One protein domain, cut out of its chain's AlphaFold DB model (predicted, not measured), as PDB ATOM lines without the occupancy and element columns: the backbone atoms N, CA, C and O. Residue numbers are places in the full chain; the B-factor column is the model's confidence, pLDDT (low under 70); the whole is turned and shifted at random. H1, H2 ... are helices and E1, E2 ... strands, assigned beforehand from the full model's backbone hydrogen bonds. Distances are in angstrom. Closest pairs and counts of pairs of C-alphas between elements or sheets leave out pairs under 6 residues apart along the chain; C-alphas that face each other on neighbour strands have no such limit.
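Overview. This is residues 4 to 77 of the 90 residues of an uncharacterized protein of Mycobacterium shimoidei (UniProt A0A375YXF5). What does the model look like at first sight? A four-stranded sheet, E2, E1, E3 and E4, forms a wall, and one long helix, H3, packs along E3 and E4 over one of its faces. Two short helices, H1 and H2, lie farther from the mean of the C-alphas: H1 touches H3 with residues 50 to 54 of H3, and H2 only grazes the sheet. What is it made of? The printed part has 74 residues, with E1, E2, H1, H2, H3, E3 and E4 in chain order, and its class is mixed, helices and strands; the sheet, in order E2, E1, E3, E4, is mixed. How large is it? It is compact, with a radius of gyration of the C-alphas of 11.9 A, and spans 33 by 27 by 19 A.

Arrangement. How do the strands pair? E1, residues 4 to 8, and E2, residues 11 to 17, are an antiparallel hairpin, with N 6 and O 14 within hydrogen-bond range at 2.8 A. E1 is parallel to E3, residues 60 to 67, with N 62 and O 5 at 2.8 A. E3 and E4, residues 70 to 76, are an antiparallel hairpin, with N 65 and O 72 at 2.9 A. How do the helices sit? H3, residues 41 to 56, runs along the strands at a height over the sheet of 9.4 A; its closest C-alphas to E4 are those of Trp 42 and Trp 71, 6.6 A apart. H1, residues 18 to 23, touches H3, the closest C-alphas being those of Leu 18 and Ala 54, 6.4 A apart, at a steep tilt of 69 degrees, only just short of about perpendicular, opposite ways. H2, residues 27 to 33, only grazes the sheet with residues 27 to 29. Are the helix backbones in range? Every O i to N i+4 pair is within hydrogen-bond range in H3, 1 of 2 in H1 and 0 of 3 in H2, where 3 of 4 O i to N i+3 pairs are.

Along the chain. Where does the first element begin? E1 begins at C-alpha 4, (-24.407, 15.288, 30.655). Which elements are long? From first to last C-alpha H3 measures 23.2 A, E3 22.8 A and E4 20.4 A. Where does E4 end? It ends at C-alpha 76, (-20.207, 8.320, 37.033).

Size, cuts and confidence. How far does it reach? The two C-alphas farthest apart, those of Asn 57 and Pro 68, are 34.2 A apart. Is there a cut or a long link? The printed part has no cut, and no link is long. Where is confidence low? Ten residues are under 70: 22, 25 to 26, 28 to 29, 31 to 33 and 35 to 36.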
ATOM      1  N   LEU A   4     -24.069  15.028  29.271       85.56
ATOM      2  CA  LEU A   4     -24.407  15.288  30.655       85.56
ATOM      3  C   LEU A   4     -25.802  14.726  30.932       85.56
ATOM      4  O   LEU A   4     -26.765  15.113  30.276       85.56
ATOM      5  N   HIS A   5     -25.907  13.853  31.927       89.56
ATOM      6  CA  HIS A   5     -27.176  13.304  32.392       89.56
ATOM      7  C   HIS A   5     -27.298  13.514  33.903       89.56
ATOM      8  O   HIS A   5     -26.519  12.956  34.675       89.56
ATOM      9  N   ILE A   6     -28.252  14.339  34.326       88.50
ATOM     10  CA  ILE A   6     -28.476  14.707  35.726       88.50
ATOM     11  C   ILE A   6     -29.891  14.303  36.124       88.50
ATOM     12  O   ILE A   6     -30.871  14.778  35.545       88.50
ATOM     13  N   VAL A   7     -29.972  13.491  37.173       90.62
ATOM     14  CA  VAL A   7     -31.217  13.070  37.811       90.62
ATOM     15  C   VAL A   7     -31.214  13.540  39.260       90.62
ATOM     16  O   VAL A   7     -30.216  13.375  39.962       90.62
ATOM     17  N   VAL A   8     -32.318  14.125  39.718       90.00
ATOM     18  CA  VAL A   8     -32.523  14.517  41.118       90.00
ATOM     19  C   VAL A   8     -33.854  13.951  41.583       90.00
ATOM     20  O   VAL A   8     -34.882  14.243  40.989       90.00
ATOM     21  N   ASP A   9     -33.837  13.114  42.618       90.44
ATOM     22  CA  ASP A   9     -35.034  12.461  43.174       90.44
ATOM     23  C   ASP A   9     -35.869  11.678  42.141       90.44
ATOM     24  O   ASP A   9     -37.064  11.456  42.314       90.44
ATOM     25  N   GLY A  10     -35.211  11.195  41.082       88.06
ATOM     26  CA  GLY A  10     -35.839  10.482  39.967       88.06
ATOM     27  C   GLY A  10     -36.270  11.380  38.805       88.06
ATOM     28  O   GLY A  10     -36.551  10.858  37.726       88.06
ATOM     29  N   ASP A  11     -36.247  12.703  38.978       87.00
ATOM     30  CA  ASP A  11     -36.555  13.664  37.925       87.00
ATOM     31  C   ASP A  11     -35.304  13.992  37.107       87.00
ATOM     32  O   ASP A  11     -34.266  14.405  37.635       87.00
ATOM     33  N   VAL A  12     -35.395  13.818  35.786       88.44
ATOM     34  CA  VAL A  12     -34.326  14.203  34.859       88.44
ATOM     35  C   VAL A  12     -34.326  15.723  34.737       88.44
ATOM     36  O   VAL A  12     -35.145  16.295  34.021       88.44
ATOM     37  N   LEU A  13     -33.393  16.379  35.427       82.75
ATOM     38  CA  LEU A  13     -33.226  17.833  35.341       82.75
ATOM     39  C   LEU A  13     -32.468  18.250  34.082       82.75
ATOM     40  O   LEU A  13     -32.640  19.365  33.592       82.75
ATOM     41  N   MET A  14     -31.596  17.379  33.569       81.31
ATOM     42  CA  MET A  14     -30.912  17.617  32.307       81.31
ATOM     43  C   MET A  14     -30.452  16.320  31.655       81.31
ATOM     44  O   MET A  14     -29.852  15.468  32.304       81.31
ATOM     45  N   ASP A  15     -30.665  16.233  30.350       84.25
ATOM     46  CA  ASP A  15     -30.074  15.228  29.477       84.25
ATOM     47  C   ASP A  15     -29.643  15.933  28.189       84.25
ATOM     48  O   ASP A  15     -30.482  16.413  27.421       84.25
ATOM     49  N   GLY A  16     -28.340  16.130  28.002       80.50
ATOM     50  CA  GLY A  16     -27.847  16.876  26.850       80.50
ATOM     51  C   GLY A  16     -26.369  17.218  26.908       80.50
ATOM     52  O   GLY A  16     -25.612  16.688  27.712       80.50
ATOM     53  N   ASP A  17     -25.938  18.114  26.025       80.12
ATOM     54  CA  ASP A  17     -24.526  18.465  25.921       80.12
ATOM     55  C   ASP A  17     -24.054  19.309  27.106       80.12
ATOM     56  O   ASP A  17     -24.682  20.298  27.500       80.12
ATOM     57  N   LEU A  18     -22.873  18.980  27.613       74.75
ATOM     58  CA  LEU A  18     -22.206  19.731  28.671       74.75
ATOM     59  C   LEU A  18     -21.930  21.192  28.273       74.75
ATOM     60  O   LEU A  18     -22.020  22.109  29.094       74.75
ATOM     61  N   GLY A  19     -21.675  21.431  26.984       72.06
ATOM     62  CA  GLY A  19     -21.552  22.781  26.429       72.06
ATOM     63  C   GLY A  19     -22.854  23.587  26.499       72.06
ATOM     64  O   GLY A  19     -22.813  24.800  26.687       72.06
ATOM     65  N   ILE A  20     -24.016  22.928  26.419       70.69
ATOM     66  CA  ILE A  20     -25.320  23.591  26.556       70.69
ATOM     67  C   ILE A  20     -25.555  23.982  28.015       70.69
ATOM     68  O   ILE A  20     -26.024  25.088  28.268       70.69
ATOM     69  N   TRP A  21     -25.162  23.140  28.975       72.25
ATOM     70  CA  TRP A  21     -25.318  23.436  30.403       72.25
ATOM     71  C   TRP A  21     -24.553  24.694  30.831       72.25
ATOM     72  O   TRP A  21     -25.102  25.544  31.529       72.25
ATOM     73  N   THR A  22     -23.304  24.854  30.374       67.94
ATOM     74  CA  THR A  22     -22.482  26.030  30.730       67.94
ATOM     75  C   THR A  22     -23.039  27.339  30.164       67.94
ATOM     76  O   THR A  22     -22.831  28.397  30.753       67.94
ATOM     77  N   GLN A  23     -23.771  27.282  29.046       70.81
ATOM     78  CA  GLN A  23     -24.380  28.453  28.406       70.81
ATOM     79  C   GLN A  23     -25.817  28.722  28.873       70.81
ATOM     80  O   GLN A  23     -26.243  29.875  28.944       70.81
ATOM     81  N   LYS A  24     -26.578  27.666  29.163       70.88
ATOM     82  CA  LYS A  24     -27.981  27.696  29.585       70.88
ATOM     83  C   LYS A  24     -28.218  26.621  30.649       70.88
ATOM     84  O   LYS A  24     -28.714  25.540  30.326       70.88
ATOM     85  N   PRO A  25     -27.888  26.906  31.919       67.69
ATOM     86  CA  PRO A  25     -28.220  25.990  32.995       67.69
ATOM     87  C   PRO A  25     -29.751  25.843  33.118       67.69
ATOM     88  O   PRO A  25     -30.471  26.826  32.900       67.69
ATOM     89  N   PRO A  26     -30.260  24.644  33.468       69.12
ATOM     90  CA  PRO A  26     -31.684  24.394  33.679       69.12
ATOM     91  C   PRO A  26     -32.327  25.411  34.626       69.12
ATOM     92  O   PRO A  26     -31.737  25.804  35.641       69.12
ATOM     93  N   ALA A  27     -33.550  25.837  34.307       72.75
ATOM     94  CA  ALA A  27     -34.254  26.866  35.068       72.75
ATOM     95  C   ALA A  27     -34.529  26.436  36.518       72.75
ATOM     96  O   ALA A  27     -34.490  27.278  37.420       72.75
ATOM     97  N   GLU A  28     -34.723  25.136  36.759       68.19
ATOM     98  CA  GLU A  28     -34.853  24.561  38.098       68.19
ATOM     99  C   GLU A  28     -33.602  24.807  38.950       68.19
ATOM    100  O   GLU A  28     -33.700  25.116  40.139       68.19
ATOM    101  N   LEU A  29     -32.413  24.759  38.339       69.69
ATOM    102  CA  LEU A  29     -31.150  24.988  39.038       69.69
ATOM    103  C   LEU A  29     -30.890  26.486  39.259       69.69
ATOM    104  O   LEU A  29     -30.361  26.864  40.305       69.69
ATOM    105  N   LEU A  30     -31.325  27.359  38.339       71.06
ATOM    106  CA  LEU A  30     -31.173  28.822  38.441       71.06
ATOM    107  C   LEU A  30     -31.792  29.413  39.717       71.06
ATOM    108  O   LEU A  30     -31.267  30.386  40.266       71.06
ATOM    109  N   GLY A  31     -32.869  28.811  40.230       69.81
ATOM    110  CA  GLY A  31     -33.493  29.206  41.497       69.81
ATOM    111  C   GLY A  31     -32.531  29.164  42.689       69.81
ATOM    112  O   GLY A  31     -32.626  29.998  43.591       69.81
ATOM    113  N   HIS A  32     -31.546  28.264  42.653       67.56
ATOM    114  CA  HIS A  32     -30.533  28.109  43.695       67.56
ATOM    115  C   HIS A  32     -29.386  29.129  43.610       67.56
ATOM    116  O   HIS A  32     -28.625  29.247  44.570       67.56
ATOM    117  N   PHE A  33     -29.279  29.888  42.511       67.94
ATOM    118  CA  PHE A  33     -28.218  30.880  42.273       67.94
ATOM    119  C   PHE A  33     -28.668  32.335  42.450       67.94
ATOM    120  O   PHE A  33     -27.871  33.256  42.275       67.94
ATOM    121  N   ARG A  34     -29.938  32.577  42.799       72.50
ATOM    122  CA  ARG A  34     -30.436  33.942  43.021       72.50
ATOM    123  C   ARG A  34     -29.710  34.584  44.217       72.50
ATOM    124  O   ARG A  34     -29.430  33.889  45.193       72.50
ATOM    125  N   PRO A  35     -29.430  35.898  44.202       62.19
ATOM    126  CA  PRO A  35     -28.874  36.588  45.363       62.19
ATOM    127  C   PRO A  35     -29.743  36.348  46.609       62.19
ATOM    128  O   PRO A  35     -30.947  36.586  46.578       62.19
ATOM    129  N   GLY A  36     -29.143  35.831  47.685       68.25
ATOM    130  CA  GLY A  36     -29.857  35.438  48.909       68.25
ATOM    131  C   GLY A  36     -30.412  34.006  48.913       68.25
ATOM    132  O   GLY A  36     -30.893  33.549  49.951       68.25
ATOM    133  N   ALA A  37     -30.305  33.266  47.807       74.44
ATOM    134  CA  ALA A  37     -30.577  31.837  47.797       74.44
ATOM    135  C   ALA A  37     -29.547  31.102  48.667       74.44
ATOM    136  O   ALA A  37     -28.351  31.399  48.652       74.44
ATOM    137  N   LYS A  38     -30.023  30.120  49.437       77.00
ATOM    138  CA  LYS A  38     -29.178  29.168  50.162       77.00
ATOM    139  C   LYS A  38     -29.142  27.874  49.346       77.00
ATOM    140  O   LYS A  38     -30.038  27.047  49.520       77.00
ATOM    141  N   PRO A  39     -28.174  27.698  48.427       77.19
ATOM    142  CA  PRO A  39     -28.087  26.476  47.640       77.19
ATOM    143  C   PRO A  39     -27.897  25.279  48.572       77.19
ATOM    144  O   PRO A  39     -27.066  25.313  49.487       77.19
ATOM    145  N   GLN A  40     -28.683  24.232  48.325       84.62
ATOM    146  CA  GLN A  40     -28.607  22.975  49.063       84.62
ATOM    147  C   GLN A  40     -27.196  22.372  48.922       84.62
ATOM    148  O   GLN A  40     -26.558  22.567  47.884       84.62
ATOM    149  N   PRO A  41     -26.662  21.650  49.923       87.88
ATOM    150  CA  PRO A  41     -25.284  21.161  49.847       87.88
ATOM    151  C   PRO A  41     -25.025  20.210  48.663       87.88
ATOM    152  O   PRO A  41     -23.964  20.310  48.051       87.88
ATOM    153  N   TRP A  42     -26.004  19.382  48.273       88.62
ATOM    154  CA  TRP A  42     -25.907  18.523  47.084       88.62
ATOM    155  C   TRP A  42     -25.704  19.321  45.791       88.62
ATOM    156  O   TRP A  42     -24.955  18.897  44.919       88.62
ATOM    157  N   MET A  43     -26.296  20.517  45.690       86.00
ATOM    158  CA  MET A  43     -26.157  21.384  44.516       86.00
ATOM    159  C   MET A  43     -24.707  21.825  44.336       86.00
ATOM    160  O   MET A  43     -24.186  21.851  43.227       86.00
ATOM    161  N   LYS A  44     -24.026  22.153  45.437       86.94
ATOM    162  CA  LYS A  44     -22.615  22.556  45.396       86.94
ATOM    163  C   LYS A  44     -21.735  21.404  44.916       86.94
ATOM    164  O   LYS A  44     -20.837  21.628  44.113       86.94
ATOM    165  N   ALA A  45     -22.014  20.190  45.389       90.38
ATOM    166  CA  ALA A  45     -21.295  18.993  44.973       90.38
ATOM    167  C   ALA A  45     -21.531  18.683  43.484       90.38
ATOM    168  O   ALA A  45     -20.572  18.444  42.752       90.38
ATOM    169  N   LEU A  46     -22.779  18.790  43.018       88.94
ATOM    170  CA  LEU A  46     -23.139  18.625  41.611       88.94
ATOM    171  C   LEU A  46     -22.409  19.637  40.716       88.94
ATOM    172  O   LEU A  46     -21.817  19.253  39.716       88.94
ATOM    173  N   MET A  47     -22.384  20.918  41.097       85.31
ATOM    174  CA  MET A  47     -21.685  21.962  40.337       85.31
ATOM    175  C   MET A  47     -20.193  21.673  40.164       85.31
ATOM    176  O   MET A  47     -19.643  21.935  39.097       85.31
ATOM    177  N   ILE A  48     -19.539  21.134  41.197       88.12
ATOM    178  CA  ILE A  48     -18.122  20.759  41.132       88.12
ATOM    179  C   ILE A  48     -17.925  19.600  40.150       88.12
ATOM    180  O   ILE A  48     -17.053  19.694  39.291       88.12
ATOM    181  N   ALA A  49     -18.764  18.561  40.217       89.38
ATOM    182  CA  ALA A  49     -18.689  17.425  39.296       89.38
ATOM    183  C   ALA A  49     -18.903  17.855  37.835       89.38
ATOM    184  O   ALA A  49     -18.166  17.439  36.943       89.38
ATOM    185  N   VAL A  50     -19.873  18.740  37.584       85.19
ATOM    186  CA  VAL A  50     -20.131  19.278  36.239       85.19
ATOM    187  C   VAL A  50     -18.969  20.147  35.753       85.19
ATOM    188  O   VAL A  50     -18.569  20.037  34.596       85.19
ATOM    189  N   ALA A  51     -18.390  20.982  36.621       84.44
ATOM    190  CA  ALA A  51     -17.220  21.785  36.278       84.44
ATOM    191  C   ALA A  51     -16.001  20.912  35.934       84.44
ATOM    192  O   ALA A  51     -15.313  21.185  34.952       84.44
ATOM    193  N   GLU A  52     -15.758  19.843  36.695       86.12
ATOM    194  CA  GLU A  52     -14.698  18.872  36.414       86.12
ATOM    195  C   GLU A  52     -14.909  18.188  35.060       86.12
ATOM    196  O   GLU A  52     -13.995  18.163  34.231       86.12
ATOM    197  N   ALA A  53     -16.124  17.708  34.787       85.25
ATOM    198  CA  ALA A  53     -16.472  17.121  33.497       85.25
ATOM    199  C   ALA A  53     -16.269  18.118  32.345       85.25
ATOM    200  O   ALA A  53     -15.787  17.744  31.276       85.25
ATOM    201  N   ALA A  54     -16.592  19.400  32.560       82.62
ATOM    202  CA  ALA A  54     -16.475  20.439  31.538       82.62
ATOM    203  C   ALA A  54     -15.013  20.761  31.216       82.62
ATOM    204  O   ALA A  54     -14.657  20.896  30.047       82.62
ATOM    205  N   VAL A  55     -14.157  20.832  32.238       83.19
ATOM    206  CA  VAL A  55     -12.713  21.055  32.073       83.19
ATOM    207  C   VAL A  55     -12.033  19.851  31.421       83.19
ATOM    208  O   VAL A  55     -11.158  20.022  30.575       83.19
ATOM    209  N   THR A  56     -12.433  18.635  31.792       83.75
ATOM    210  CA  THR A  56     -11.848  17.387  31.271       83.75
ATOM    211  C   THR A  56     -12.477  16.919  29.958       83.75
ATOM    212  O   THR A  56     -11.988  15.969  29.346       83.75
ATOM    213  N   ASN A  57     -13.541  17.592  29.508       81.31
ATOM    214  CA  ASN A  57     -14.352  17.227  28.351       81.31
ATOM    215  C   ASN A  57     -14.849  15.768  28.397       81.31
ATOM    216  O   ASN A  57     -14.976  15.113  27.361       81.31
ATOM    217  N   GLN A  58     -15.135  15.251  29.593       84.88
ATOM    218  CA  GLN A  58     -15.650  13.898  29.805       84.88
ATOM    219  C   GLN A  58     -17.179  13.907  29.900       84.88
ATOM    220  O   GLN A  58     -17.765  14.895  30.356       84.88
ATOM    221  N   PRO A  59     -17.861  12.833  29.471       87.50
ATOM    222  CA  PRO A  59     -19.273  12.675  29.775       87.50
ATOM    223  C   PRO A  59     -19.467  12.497  31.288       87.50
ATOM    224  O   PRO A  59     -18.599  11.980  31.993       87.50
ATOM    225  N   LEU A  60     -20.630  12.907  31.777       90.00
ATOM    226  CA  LEU A  60     -20.969  12.878  33.193       90.00
ATOM    227  C   LEU A  60     -22.393  12.372  33.379       90.00
ATOM    228  O   LEU A  60     -23.334  12.890  32.776       90.00
ATOM    229  N   ARG A  61     -22.555  11.411  34.282       92.25
ATOM    230  CA  ARG A  61     -23.847  11.024  34.833       92.25
ATOM    231  C   ARG A  61     -23.859  11.297  36.332       92.25
ATOM    232  O   ARG A  61     -22.991  10.817  37.054       92.25
ATOM    233  N   ALA A  62     -24.843  12.060  36.789       91.94
ATOM    234  CA  ALA A  62     -25.045  12.361  38.198       91.94
ATOM    235  C   ALA A  62     -26.461  11.957  38.631       91.94
ATOM    236  O   ALA A  62     -27.438  12.369  38.009       91.94
ATOM    237  N   ASP A  63     -26.561  11.174  39.705       94.19
ATOM    238  CA  ASP A  63     -27.818  10.840  40.386       94.19
ATOM    239  C   ASP A  63     -27.761  11.431  41.790       94.19
ATOM    240  O   ASP A  63     -26.879  11.087  42.579       94.19
ATOM    241  N   VAL A  64     -28.664  12.355  42.095       93.75
ATOM    242  CA  VAL A  64     -28.810  12.944  43.424       93.75
ATOM    243  C   VAL A  64     -30.088  12.415  44.044       93.75
ATOM    244  O   VAL A  64     -31.154  12.453  43.432       93.75
ATOM    245  N   ARG A  65     -29.995  11.992  45.301       93.50
ATOM    246  CA  ARG A  65     -31.153  11.630  46.116       93.50
ATOM    247  C   ARG A  65     -31.168  12.473  47.367       93.50
ATOM    248  O   ARG A  65     -30.210  12.459  48.143       93.50
ATOM    249  N   THR A  66     -32.250  13.198  47.575       90.94
ATOM    250  CA  THR A  66     -32.505  13.936  48.798       90.94
ATOM    251  C   THR A  66     -33.271  13.058  49.786       90.94
ATOM    252  O   THR A  66     -34.057  12.173  49.445       90.94
ATOM    253  N   HIS A  67     -32.973  13.248  51.064       90.50
ATOM    254  CA  HIS A  67     -33.568  12.532  52.181       90.50
ATOM    255  C   HIS A  67     -33.973  13.551  53.255       90.50
ATOM    256  O   HIS A  67     -33.371  14.623  53.337       90.50
ATOM    257  N   PRO A  68     -34.925  13.227  54.150       87.50
ATOM    258  CA  PRO A  68     -35.341  14.150  55.212       87.50
ATOM    259  C   PRO A  68     -34.190  14.655  56.096       87.50
ATOM    260  O   PRO A  68     -34.253  15.757  56.633       87.50
ATOM    261  N   THR A  69     -33.131  13.855  56.244       88.81
ATOM    262  CA  THR A  69     -31.973  14.150  57.098       88.81
ATOM    263  C   THR A  69     -30.669  14.341  56.323       88.81
ATOM    264  O   THR A  69     -29.610  14.425  56.940       88.81
ATOM    265  N   GLY A  70     -30.694  14.372  54.987       91.38
ATOM    266  CA  GLY A  70     -29.459  14.429  54.206       91.38
ATOM    267  C   GLY A  70     -29.653  14.249  52.708       91.38
ATOM    268  O   GLY A  70     -30.730  14.471  52.169       91.38
ATOM    269  N   TRP A  71     -28.584  13.870  52.024       95.00
ATOM    270  CA  TRP A  71     -28.592  13.592  50.593       95.00
ATOM    271  C   TRP A  71     -27.459  12.627  50.258       95.00
ATOM    272  O   TRP A  71     -26.470  12.535  50.986       95.00
ATOM    273  N   SER A  72     -27.609  11.923  49.148       95.19
ATOM    274  CA  SER A  72     -26.549  11.150  48.513       95.19
ATOM    275  C   SER A  72     -26.411  11.588  47.058       95.19
ATOM    276  O   SER A  72     -27.357  12.097  46.459       95.19
ATOM    277  N   MET A  73     -25.203  11.459  46.516       95.25
ATOM    278  CA  MET A  73     -24.923  11.743  45.116       95.25
ATOM    279  C   MET A  73     -23.992  10.669  44.572       95.25
ATOM    280  O   MET A  73     -22.936  10.410  45.153       95.25
ATOM    281  N   THR A  74     -24.374  10.079  43.451       95.25
ATOM    282  CA  THR A  74     -23.535   9.181  42.665       95.25
ATOM    283  C   THR A  74     -23.075   9.922  41.421       95.25
ATOM    284  O   THR A  74     -23.879  10.539  40.729       95.25
ATOM    285  N   VAL A  75     -21.769   9.875  41.162       92.31
ATOM    286  CA  VAL A  75     -21.121  10.505  40.011       92.31
ATOM    287  C   VAL A  75     -20.425   9.409  39.225       92.31
ATOM    288  O   VAL A  75     -19.549   8.725  39.750       92.31
ATOM    289  N   GLU A  76     -20.814   9.253  37.969       91.75
ATOM    290  CA  GLU A  76     -20.207   8.320  37.033       91.75
ATOM    291  C   GLU A  76     -19.623   9.113  35.865       91.75
ATOM    292  O   GLU A  76     -20.302   9.933  35.245       91.75
ATOM    293  N   MET A  77     -18.357   8.847  35.553       84.75
ATOM    294  CA  MET A  77     -17.692   9.335  34.346       84.75
ATOM    295  C   MET A  77     -17.592   8.148  33.385       84.75
ATOM    296  O   MET A  77     -16.618   7.393  33.452       84.75
TER     297      MET A  77